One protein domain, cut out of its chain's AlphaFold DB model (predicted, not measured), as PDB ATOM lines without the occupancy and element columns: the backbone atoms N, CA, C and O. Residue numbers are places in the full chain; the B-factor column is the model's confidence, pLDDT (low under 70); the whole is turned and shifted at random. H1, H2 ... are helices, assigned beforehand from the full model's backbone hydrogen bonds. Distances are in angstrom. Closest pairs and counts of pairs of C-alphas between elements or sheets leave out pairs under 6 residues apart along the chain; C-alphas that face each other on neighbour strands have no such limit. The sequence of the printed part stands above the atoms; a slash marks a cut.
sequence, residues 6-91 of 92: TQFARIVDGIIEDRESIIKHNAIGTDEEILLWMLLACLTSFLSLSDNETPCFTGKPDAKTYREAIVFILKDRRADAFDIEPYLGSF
ATOM      1  N   THR A   6     104.083  25.522  78.328       97.88
ATOM      2  CA  THR A   6     103.927  25.362  79.784       97.88
ATOM      3  C   THR A   6     103.257  26.567  80.441       97.88
ATOM      4  O   THR A   6     102.479  26.410  81.378       97.88
ATOM      5  N   GLN A   7     103.570  27.786  79.996       97.94
ATOM      6  CA  GLN A   7     102.932  28.994  80.524       97.94
ATOM      7  C   GLN A   7     101.473  29.085  80.082       97.94
ATOM      8  O   GLN A   7     100.619  29.425  80.894       97.94
ATOM      9  N   PHE A   8     101.194  28.754  78.821       97.94
ATOM     10  CA  PHE A   8      99.838  28.715  78.290       97.94
ATOM     11  C   PHE A   8      98.977  27.676  79.017       97.94
ATOM     12  O   PHE A   8      97.904  28.020  79.506       97.94
ATOM     13  N   ALA A   9      99.498  26.459  79.191       98.12
ATOM     14  CA  ALA A   9      98.863  25.387  79.949       98.12
ATOM     15  C   ALA A   9      98.514  25.833  81.373       98.12
ATOM     16  O   ALA A   9      97.368  25.721  81.776       98.12
ATOM     17  N   ARG A  10      99.454  26.460  82.095       98.38
ATOM     18  CA  ARG A  10      99.200  26.967  83.458       98.38
ATOM     19  C   ARG A  10      98.062  27.985  83.536       98.38
ATOM     20  O   ARG A  10      97.349  28.008  84.531       98.38
ATOM     21  N   ILE A  11      97.916  28.849  82.527       98.25
ATOM     22  CA  ILE A  11      96.803  29.809  82.474       98.25
ATOM     23  C   ILE A  11      95.485  29.061  82.261       98.25
ATOM     24  O   ILE A  11      94.509  29.338  82.951       98.25
ATOM     25  N   VAL A  12      95.467  28.114  81.321       98.38
ATOM     26  CA  VAL A  12      94.285  27.299  81.013       98.38
ATOM     27  C   VAL A  12      93.867  26.469  82.227       98.38
ATOM     28  O   VAL A  12      92.706  26.533  82.617       98.38
ATOM     29  N   ASP A  13      94.810  25.786  82.874       98.38
ATOM     30  CA  ASP A  13      94.570  24.980  84.073       98.38
ATOM     31  C   ASP A  13      93.965  25.827  85.200       98.38
ATOM     32  O   ASP A  13      92.943  25.447  85.764       98.38
ATOM     33  N   GLY A  14      94.509  27.023  85.461       98.31
ATOM     34  CA  GLY A  14      93.953  27.930  86.471       98.31
ATOM     35  C   GLY A  14      92.516  28.374  86.164       98.31
ATOM     36  O   GLY A  14      91.681  28.449  87.062       98.31
ATOM     37  N   ILE A  15      92.184  28.605  84.889       98.06
ATOM     38  CA  ILE A  15      90.810  28.932  84.471       98.06
ATOM     39  C   ILE A  15      89.873  27.731  84.662       98.06
ATOM     40  O   ILE A  15      88.722  27.913  85.060       98.06
ATOM     41  N   ILE A  16      90.343  26.511  84.385       97.88
ATOM     42  CA  ILE A  16      89.558  25.285  84.591       97.88
ATOM     43  C   ILE A  16      89.293  25.060  86.080       97.88
ATOM     44  O   ILE A  16      88.161  24.743  86.446       97.88
ATOM     45  N   GLU A  17      90.306  25.235  86.929       98.25
ATOM     46  CA  GLU A  17      90.187  25.104  88.384       98.25
ATOM     47  C   GLU A  17      89.154  26.092  88.955       98.25
ATOM     48  O   GLU A  17      88.310  25.705  89.765       98.25
ATOM     49  N   ASP A  18      89.144  27.332  88.458       97.50
ATOM     50  CA  ASP A  18      88.228  28.387  88.907       97.50
ATOM     51  C   ASP A  18      86.898  28.446  88.122       97.50
ATOM     52  O   ASP A  18      86.087  29.357  88.344       97.50
ATOM     53  N   ARG A  19      86.626  27.487  87.218       96.31
ATOM     54  CA  ARG A  19      85.533  27.578  86.225       96.31
ATOM     55  C   ARG A  19      84.170  27.895  86.830       96.31
ATOM     56  O   ARG A  19      83.452  28.747  86.312       96.31
ATOM     57  N   GLU A  20      83.807  27.242  87.936       96.19
ATOM     58  CA  GLU A  20      82.493  27.415  88.567       96.19
ATOM     59  C   GLU A  20      82.324  28.842  89.097       96.19
ATOM     60  O   GLU A  20      81.260  29.448  88.960       96.19
ATOM     61  N   SER A  21      83.394  29.400  89.668       96.94
ATOM     62  CA  SER A  21      83.415  30.775  90.157       96.94
ATOM     63  C   SER A  21      83.348  31.765  88.996       96.94
ATOM     64  O   SER A  21      82.548  32.702  89.035       96.94
ATOM     65  N   ILE A  22      84.134  31.541  87.940       96.25
ATOM     66  CA  ILE A  22      84.170  32.410  86.758       96.25
ATOM     67  C   ILE A  22      82.788  32.474  86.096       96.25
ATOM     68  O   ILE A  22      82.274  33.574  85.881       96.25
ATOM     69  N   ILE A  23      82.164  31.320  85.838       95.75
ATOM     70  CA  ILE A  23      80.837  31.223  85.211       95.75
ATOM     71  C   ILE A  23      79.777  31.897  86.087       95.75
ATOM     72  O   ILE A  23      78.995  32.718  85.607       95.75
ATOM     73  N   LYS A  24      79.788  31.635  87.400       94.69
ATOM     74  CA  LYS A  24      78.822  32.218  88.345       94.69
ATOM     75  C   LYS A  24      78.838  33.751  88.362       94.69
ATOM     76  O   LYS A  24      77.785  34.359  88.554       94.69
ATOM     77  N   HIS A  25      80.004  34.374  88.198       93.50
ATOM     78  CA  HIS A  25      80.142  35.833  88.246       93.50
ATOM     79  C   HIS A  25      79.997  36.513  86.877       93.50
ATOM     80  O   HIS A  25      79.852  37.734  86.832       93.50
ATOM     81  N   ASN A  26      79.991  35.755  85.776       85.31
ATOM     82  CA  ASN A  26      79.940  36.288  84.416       85.31
ATOM     83  C   ASN A  26      78.823  35.611  83.616       85.31
ATOM     84  O   ASN A  26      79.081  34.787  82.758       85.31
ATOM     85  N   ALA A  27      77.564  35.970  83.863       75.75
ATOM     86  CA  ALA A  27      76.410  35.329  83.217       75.75
ATOM     87  C   ALA A  27      76.120  35.836  81.781       75.75
ATOM     88  O   ALA A  27      74.960  35.997  81.396       75.75
ATOM     89  N   ILE A  28      77.155  36.148  80.994       78.06
ATOM     90  CA  ILE A  28      77.007  36.668  79.627       78.06
ATOM     91  C   ILE A  28      77.482  35.608  78.639       78.06
ATOM     92  O   ILE A  28      78.672  35.505  78.366       78.06
ATOM     93  N   GLY A  29      76.526  34.877  78.064       86.62
ATOM     94  CA  GLY A  29      76.810  33.852  77.062       86.62
ATOM     95  C   GLY A  29      76.742  32.428  77.608       86.62
ATOM     96  O   GLY A  29      76.133  32.179  78.646       86.62
ATOM     97  N   THR A  30      77.314  31.498  76.854       94.25
ATOM     98  CA  THR A  30      77.524  30.097  77.241       94.25
ATOM     99  C   THR A  30      78.755  29.947  78.138       94.25
ATOM    100  O   THR A  30      79.634  30.808  78.140       94.25
ATOM    101  N   ASP A  31      78.858  28.835  78.867       95.62
ATOM    102  CA  ASP A  31      80.041  28.523  79.683       95.62
ATOM    103  C   ASP A  31      81.336  28.586  78.857       95.62
ATOM    104  O   ASP A  31      82.318  29.185  79.289       95.62
ATOM    105  N   GLU A  32      81.318  28.044  77.635       95.69
ATOM    106  CA  GLU A  32      82.456  28.084  76.711       95.69
ATOM    107  C   GLU A  32      82.849  29.531  76.357       95.69
ATOM    108  O   GLU A  32      84.025  29.894  76.426       95.69
ATOM    109  N   GLU A  33      81.870  30.382  76.025       95.12
ATOM    110  CA  GLU A  33      82.092  31.806  75.731       95.12
ATOM    111  C   GLU A  33      82.766  32.525  76.900       95.12
ATOM    112  O   GLU A  33      83.724  33.274  76.701       95.12
ATOM    113  N   ILE A  34      82.289  32.270  78.116       95.94
ATOM    114  CA  ILE A  34      82.794  32.900  79.333       95.94
ATOM    115  C   ILE A  34      84.249  32.490  79.595       95.94
ATOM    116  O   ILE A  34      85.091  33.343  79.893       95.94
ATOM    117  N   LEU A  35      84.565  31.198  79.476       97.12
ATOM    118  CA  LEU A  35      85.913  30.686  79.738       97.12
ATOM    119  C   LEU A  35      86.911  31.137  78.662       97.12
ATOM    120  O   LEU A  35      88.029  31.542  78.990       97.12
ATOM    121  N   LEU A  36      86.503  31.160  77.390       96.56
ATOM    122  CA  LEU A  36      87.325  31.689  76.299       96.56
ATOM    123  C   LEU A  36      87.554  33.200  76.426       96.56
ATOM    124  O   LEU A  36      88.666  33.677  76.191       96.56
ATOM    125  N   TRP A  37      86.532  33.955  76.832       95.19
ATOM    126  CA  TRP A  37      86.674  35.377  77.139       95.19
ATOM    127  C   TRP A  37      87.666  35.612  78.284       95.19
ATOM    128  O   TRP A  37      88.538  36.479  78.172       95.19
ATOM    129  N   MET A  38      87.584  34.810  79.350       96.50
ATOM    130  CA  MET A  38      88.532  34.885  80.462       96.50
ATOM    131  C   MET A  38      89.960  34.585  79.993       96.50
ATOM    132  O   MET A  38      90.879  35.347  80.300       96.50
ATOM    133  N   LEU A  39      90.153  33.540  79.180       97.38
ATOM    134  CA  LEU A  39      91.461  33.230  78.602       97.38
ATOM    135  C   LEU A  39      91.998  34.403  77.773       97.38
ATOM    136  O   LEU A  39      93.156  34.791  77.939       97.38
ATOM    137  N   LEU A  40      91.167  35.008  76.922       95.31
ATOM    138  CA  LEU A  40      91.553  36.176  76.133       95.31
ATOM    139  C   LEU A  40      92.002  37.349  77.026       95.31
ATOM    140  O   LEU A  40      93.029  37.975  76.744       95.31
ATOM    141  N   ALA A  41      91.285  37.624  78.120       94.12
ATOM    142  CA  ALA A  41      91.653  38.664  79.081       94.12
ATOM    143  C   ALA A  41      92.996  38.361  79.775       94.12
ATOM    144  O   ALA A  41      93.880  39.225  79.828       94.12
ATOM    145  N   CYS A  42      93.194  37.120  80.235       96.19
ATOM    146  CA  CYS A  42      94.453  36.668  80.828       96.19
ATOM    147  C   CYS A  42      95.628  36.801  79.852       96.19
ATOM    148  O   CYS A  42      96.682  37.308  80.233       96.19
ATOM    149  N   LEU A  43      95.455  36.395  78.589       95.56
ATOM    150  CA  LEU A  43      96.498  36.485  77.564       95.56
ATOM    151  C   LEU A  43      96.843  37.929  77.208       95.56
ATOM    152  O   LEU A  43      98.022  38.246  77.056       95.56
ATOM    153  N   THR A  44      95.840  38.801  77.108       93.25
ATOM    154  CA  THR A  44      96.037  40.233  76.833       93.25
ATOM    155  C   THR A  44      96.918  40.866  77.911       93.25
ATOM    156  O   THR A  44      97.899  41.541  77.595       93.25
ATOM    157  N   SER A  45      96.632  40.558  79.182       93.25
ATOM    158  CA  SER A  45      97.433  40.995  80.329       93.25
ATOM    159  C   SER A  45      98.836  40.370  80.331       93.25
ATOM    160  O   SER A  45      99.841  41.083  80.361       93.25
ATOM    161  N   PHE A  46      98.927  39.041  80.210       95.00
ATOM    162  CA  PHE A  46     100.189  38.295  80.263       95.00
ATOM    163  C   PHE A  46     101.168  38.703  79.158       95.00
ATOM    164  O   PHE A  46     102.366  38.833  79.400       95.00
ATOM    165  N   LEU A  47     100.674  38.908  77.935       93.88
ATOM    166  CA  LEU A  47     101.499  39.300  76.794       93.88
ATOM    167  C   LEU A  47     101.773  40.808  76.747       93.88
ATOM    168  O   LEU A  47     102.597  41.228  75.927       93.88
ATOM    169  N   SER A  48     101.118  41.581  77.624       91.50
ATOM    170  CA  SER A  48     101.134  43.045  77.641       91.50
ATOM    171  C   SER A  48     100.795  43.622  76.265       91.50
ATOM    172  O   SER A  48     101.548  44.430  75.723       91.50
ATOM    173  N   LEU A  49      99.698  43.134  75.672       87.69
ATOM    174  CA  LEU A  49      99.241  43.613  74.369       87.69
ATOM    175  C   LEU A  49      98.828  45.079  74.478       87.69
ATOM    176  O   LEU A  49      98.158  45.471  75.434       87.69
ATOM    177  N   SER A  50      99.213  45.881  73.492       83.44
ATOM    178  CA  SER A  50      98.702  47.243  73.363       83.44
ATOM    179  C   SER A  50      97.298  47.252  72.751       83.44
ATOM    180  O   SER A  50      96.852  46.272  72.149       83.44
ATOM    181  N   ASP A  51      96.590  48.375  72.872       77.31
ATOM    182  CA  ASP A  51      95.202  48.505  72.398       77.31
ATOM    183  C   ASP A  51      95.036  48.143  70.911       77.31
ATOM    184  O   ASP A  51      94.036  47.554  70.514       77.31
ATOM    185  N   ASN A  52      96.041  48.432  70.080       79.94
ATOM    186  CA  ASN A  52      96.057  48.102  68.649       79.94
ATOM    187  C   ASN A  52      96.327  46.617  68.339       79.94
ATOM    188  O   ASN A  52      96.161  46.200  67.195       79.94
ATOM    189  N   GLU A  53      96.782  45.836  69.316       76.44
ATOM    190  CA  GLU A  53      97.011  44.390  69.199       76.44
ATOM    191  C   GLU A  53      95.846  43.579  69.783       76.44
ATOM    192  O   GLU A  53      95.775  42.365  69.592       76.44
ATOM    193  N   THR A  54      94.927  44.250  70.482       78.88
ATOM    194  CA  THR A  54      93.769  43.628  71.120       78.88
ATOM    195  C   THR A  54      92.621  43.515  70.110       78.88
ATOM    196  O   THR A  54      92.194  44.529  69.551       78.88
ATOM    197  N   PRO A  55      92.094  42.305  69.844       82.06
ATOM    198  CA  PRO A  55      90.986  42.120  68.914       82.06
ATOM    199  C   PRO A  55      89.762  42.942  69.320       82.06
ATOM    200  O   PRO A  55      89.254  42.828  70.435       82.06
ATOM    201  N   CYS A  56      89.274  43.758  68.387       79.81
ATOM    202  CA  CYS A  56      88.026  44.498  68.530       79.81
ATOM    203  C   CYS A  56      86.923  43.770  67.759       79.81
ATOM    204  O   CYS A  56      87.018  43.595  66.544       79.81
ATOM    205  N   PHE A  57      85.870  43.353  68.457       84.88
ATOM    206  CA  PHE A  57      84.762  42.617  67.854       84.88
ATOM    207  C   PHE A  57      83.679  43.575  67.353       84.88
ATOM    208  O   PHE A  57      83.200  44.434  68.091       84.88
ATOM    209  N   THR A  58      83.254  43.419  66.098       80.44
ATOM    210  CA  THR A  58      82.086  44.128  65.565       80.44
ATOM    211  C   THR A  58      80.823  43.325  65.876       80.44
ATOM    212  O   THR A  58      80.478  42.406  65.137       80.44
ATOM    213  N   GLY A  59      80.132  43.660  66.968       82.00
ATOM    214  CA  GLY A  59      78.888  42.997  67.383       82.00
ATOM    215  C   GLY A  59      79.035  42.171  68.661       82.00
ATOM    216  O   GLY A  59      79.941  42.411  69.457       82.00
ATOM    217  N   LYS A  60      78.110  41.227  68.884       86.19
ATOM    218  CA  LYS A  60      78.157  40.325  70.042       86.19
ATOM    219  C   LYS A  60      79.099  39.153  69.721       86.19
ATOM    220  O   LYS A  60      78.750  38.381  68.830       86.19
ATOM    221  N   PRO A  61      80.257  39.026  70.393       90.56
ATOM    222  CA  PRO A  61      81.150  37.890  70.192       90.56
ATOM    223  C   PRO A  61      80.504  36.591  70.690       90.56
ATOM    224  O   PRO A  61      79.704  36.609  71.627       90.56
ATOM    225  N   ASP A  62      80.878  35.488  70.051       93.12
ATOM    226  CA  ASP A  62      80.523  34.116  70.417       93.12
ATOM    227  C   ASP A  62      81.788  33.267  70.669       93.12
ATOM    228  O   ASP A  62      82.918  33.752  70.537       93.12
ATOM    229  N   ALA A  63      81.622  31.990  71.032       94.50
ATOM    230  CA  ALA A  63      82.749  31.102  71.339       94.50
ATOM    231  C   ALA A  63      83.738  31.011  70.168       94.50
ATOM    232  O   ALA A  63      84.955  31.088  70.349       94.50
ATOM    233  N   LYS A  64      83.218  30.921  68.939       94.00
ATOM    234  CA  LYS A  64      84.033  30.893  67.724       94.00
ATOM    235  C   LYS A  64      84.860  32.174  67.580       94.00
ATOM    236  O   LYS A  64      86.060  32.098  67.329       94.00
ATOM    237  N   THR A  65      84.237  33.328  67.793       94.19
ATOM    238  CA  THR A  65      84.883  34.642  67.741       94.19
ATOM    239  C   THR A  65      86.046  34.731  68.736       94.19
ATOM    240  O   THR A  65      87.133  35.190  68.380       94.19
ATOM    241  N   TYR A  66      85.861  34.246  69.969       95.12
ATOM    242  CA  TYR A  66      86.935  34.218  70.964       95.12
ATOM    243  C   TYR A  66      88.054  33.227  70.613       95.12
ATOM    244  O   TYR A  66      89.228  33.575  70.756       95.12
ATOM    245  N   ARG A  67      87.726  32.031  70.100       95.31
ATOM    246  CA  ARG A  67      88.729  31.061  69.616       95.31
ATOM    247  C   ARG A  67      89.604  31.672  68.522       95.31
ATOM    248  O   ARG A  67      90.828  31.651  68.633       95.31
ATOM    249  N   GLU A  68      88.989  32.272  67.505       94.25
ATOM    250  CA  GLU A  68      89.703  32.916  66.396       94.25
ATOM    251  C   GLU A  68      90.607  34.060  66.885       94.25
ATOM    252  O   GLU A  68      91.751  34.177  66.442       94.25
ATOM    253  N   ALA A  69      90.138  34.858  67.848       94.25
ATOM    254  CA  ALA A  69      90.927  35.916  68.472       94.25
ATOM    255  C   ALA A  69      92.161  35.383  69.214       94.25
ATOM    256  O   ALA A  69      93.261  35.910  69.039       94.25
ATOM    257  N   ILE A  70      92.005  34.322  70.010       95.44
ATOM    258  CA  ILE A  70      93.117  33.700  70.739       95.44
ATOM    259  C   ILE A  70      94.153  33.142  69.754       95.44
ATOM    260  O   ILE A  70      95.347  33.420  69.892       95.44
ATOM    261  N   VAL A  71      93.706  32.423  68.718       94.19
ATOM    262  CA  VAL A  71      94.579  31.898  67.654       94.19
ATOM    263  C   VAL A  71      95.342  33.037  66.967       94.19
ATOM    264  O   VAL A  71      96.552  32.933  66.754       94.19
ATOM    265  N   PHE A  72      94.657  34.139  66.650       91.94
ATOM    266  CA  PHE A  72      95.251  35.306  66.001       91.94
ATOM    267  C   PHE A  72      96.359  35.940  66.851       91.94
ATOM    268  O   PHE A  72      97.473  36.125  66.360       91.94
ATOM    269  N   ILE A  73      96.090  36.211  68.132       91.94
ATOM    270  CA  ILE A  73      97.067  36.811  69.053       91.94
ATOM    271  C   ILE A  73      98.285  35.894  69.221       91.94
ATOM    272  O   ILE A  73      99.426  36.358  69.240       91.94
ATOM    273  N   LEU A  74      98.062  34.582  69.336       93.38
ATOM    274  CA  LEU A  74      99.131  33.616  69.577       93.38
ATOM    275  C   LEU A  74      99.980  33.317  68.335       93.38
ATOM    276  O   LEU A  74     101.082  32.777  68.479       93.38
ATOM    277  N   LYS A  75      99.537  33.695  67.129       89.69
ATOM    278  CA  LYS A  75     100.248  33.425  65.871       89.69
ATOM    279  C   LYS A  75     101.728  33.823  65.927       89.69
ATOM    280  O   LYS A  75     102.576  32.982  65.642       89.69
ATOM    281  N   ASP A  76     102.016  35.044  66.382       88.44
ATOM    282  CA  ASP A  76     103.377  35.608  66.447       88.44
ATOM    283  C   ASP A  76     103.902  35.772  67.890       88.44
ATOM    284  O   ASP A  76     104.994  36.301  68.129       88.44
ATOM    285  N   ARG A  77     103.129  35.307  68.879       92.06
ATOM    286  CA  ARG A  77     103.431  35.442  70.315       92.06
ATOM    287  C   ARG A  77     103.842  34.132  70.981       92.06
ATOM    288  O   ARG A  77     104.235  34.152  72.143       92.06
ATOM    289  N   ARG A  78     103.819  33.006  70.271       94.56
ATOM    290  CA  ARG A  78     104.344  31.738  70.789       94.56
ATOM    291  C   ARG A  78     105.878  31.714  70.764       94.56
ATOM    292  O   ARG A  78     106.506  32.148  69.792       94.56
ATOM    293  N   ALA A  79     106.473  31.261  71.867       93.69
ATOM    294  CA  ALA A  79     107.913  31.043  71.999       93.69
ATOM    295  C   ALA A  79     108.379  29.971  71.010       93.69
ATOM    296  O   ALA A  79     109.245  30.251  70.183       93.69
ATOM    297  N   ASP A  80     107.689  28.832  71.036       91.81
ATOM    298  CA  ASP A  80     107.861  27.682  70.154       91.81
ATOM    299  C   ASP A  80     106.518  27.327  69.509       91.81
ATOM    300  O   ASP A  80     105.458  27.689  70.020       91.81
ATOM    301  N   ALA A  81     106.528  26.623  68.379       91.38
ATOM    302  CA  ALA A  81     105.285  26.136  67.792       91.38
ATOM    303  C   ALA A  81     104.714  24.998  68.657       91.38
ATOM    304  O   ALA A  81     105.286  23.915  68.696       91.38
ATOM    305  N   PHE A  82     103.584  25.248  69.321       95.25
ATOM    306  CA  PHE A  82     102.795  24.238  70.033       95.25
ATOM    307  C   PHE A  82     101.327  24.308  69.613       95.25
ATOM    308  O   PHE A  82     100.852  25.362  69.166       95.25
ATOM    309  N   ASP A  83     100.630  23.181  69.725       94.19
ATOM    310  CA  ASP A  83      99.214  23.080  69.385       94.19
ATOM    311  C   ASP A  83      98.350  23.624  70.528       94.19
ATOM    312  O   ASP A  83      98.511  23.241  71.683       94.19
ATOM    313  N   ILE A  84      97.445  24.545  70.202       95.38
ATOM    314  CA  ILE A  84      96.552  25.187  71.172       95.38
ATOM    315  C   ILE A  84      95.160  24.558  71.188       95.38
ATOM    316  O   ILE A  84      94.435  24.739  72.163       95.38
ATOM    317  N   GLU A  85      94.781  23.805  70.153       95.06
ATOM    318  CA  GLU A  85      93.428  23.255  70.030       95.06
ATOM    319  C   GLU A  85      93.031  22.324  71.187       95.06
ATOM    320  O   GLU A  85      91.913  22.478  71.685       95.06
ATOM    321  N   PRO A  86      93.902  21.433  71.709       96.31
ATOM    322  CA  PRO A  86      93.552  20.593  72.856       96.31
ATOM    323  C   PRO A  86      93.181  21.403  74.103       96.31
ATOM    324  O   PRO A  86      92.257  21.042  74.829       96.31
ATOM    325  N   TYR A  87      93.865  22.526  74.322       97.31
ATOM    326  CA  TYR A  87      93.617  23.430  75.443       97.31
ATOM    327  C   TYR A  87      92.350  24.261  75.248       97.31
ATOM    328  O   TYR A  87      91.605  24.491  76.188       97.31
ATOM    329  N   LEU A  88      92.068  24.720  74.028       95.81
ATOM    330  CA  LEU A  88      90.799  25.404  73.766       95.81
ATOM    331  C   LEU A  88      89.622  24.419  73.837       95.81
ATOM    332  O   LEU A  88      88.510  24.790  74.206       95.81
ATOM    333  N   GLY A  89      89.852  23.152  73.488       94.62
ATOM    334  CA  GLY A  89      88.879  22.070  73.595       94.62
ATOM    335  C   GLY A  89      88.468  21.738  75.032       94.62
ATOM    336  O   GLY A  89      87.363  21.249  75.225       94.62
ATOM    337  N   SER A  90      89.283  22.049  76.045       95.06
ATOM    338  CA  SER A  90      88.928  21.784  77.448       95.06
ATOM    339  C   SER A  90      87.869  22.734  78.019       95.06
ATOM    340  O   SER A  90      87.418  22.533  79.145       95.06
ATOM    341  N   PHE A  91      87.488  23.774  77.271       93.75
ATOM    342  CA  PHE A  91      86.392  24.681  77.625       93.75
ATOM    343  C   PHE A  91      85.047  24.310  76.986       93.75
ATOM    344  O   PHE A  91      84.050  24.957  77.308       93.75
TER     345      PHE A  91
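Overview. This is residues 6 to 91 of the 92 residues of an uncharacterized protein of Acidobacteria bacterium (UniProt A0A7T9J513). One long helix, H3, runs through the middle of the domain, with H4 side by side with it and H1 crossing it on another side; short H2 makes the corner between H1 and H3 at one end, and short H5 sits near H1, H3 and H4. From the end of H3, a long stretch with no named element, residues 48 to 62, loops back to the start of H4. The printed part has 86 residues with five named helices, in the order H1, H2, H3, H4, H5, and no named strand; the class is all helix. The whole is compact, with a radius of gyration of the C-alphas of 12.4 A, and spans 33 by 30 by 20 A.

Arrangement. Start at H1, residues 6 to 17, and go on to H2, residues 19 to 25: the two are close but not clearly touching, at a steep tilt of 61 degrees, and their closest C-alphas, those of Ile 15 and Ile 22, are 7.8 A apart. Next comes the hub, H3, residues 31 to 47, which touches three helices. H2 touches residues 31 to 35 of H3 alone and stands about perpendicular to it, at 84 degrees; the closest C-alphas are those of Ile 23 and Asp 31, 6.2 A apart. Look at Val 12 and Leu 39, whose C-alphas, 7.0 A apart, are the closest of H1 and H3; these helices touch through residues 11 to 15 and 35 to 42 alone, at a steep tilt of 38 degrees, opposite ways. H4, residues 63 to 74, touches H3 at a shallow tilt of 18 degrees, the same way, with the C-alphas of Glu 33 and Ala 63 closest at 4.5 A. The helix packing is mostly crossed, but only just: 1 of these 3 touching pairs is at a shallow tilt. H5, residues 85 to 89, is close but not clearly touching to H1, where the C-alphas of Val 12 and Tyr 87 are closest at 6.8 A, and likewise to H4, where those of Arg 67 and Leu 88 are closest at 7.3 A. H1 and H4 are apart. In H1, H2, H3, H4 and H5, every O i to N i+4 pair is within hydrogen-bond range.

Along the chain. Find C-alpha 6 at (103.927, 25.362, 79.784), where H1 begins; it is 16.2 A long. H3 begins at C-alpha 31, (80.041, 28.523, 79.683), and runs 24.2 A; H4 runs 16.7 A. H5 ends at C-alpha 89, (88.879, 22.070, 73.595).

Size, cuts and confidence. The C-alphas of Ala 27 and Asp 80 are the two farthest apart, at 34.9 A. The link from H3 to H4 is long, with 15 residues. The printed part has no cut, its mean pLDDT is 92.6, and no printed residue is under 70.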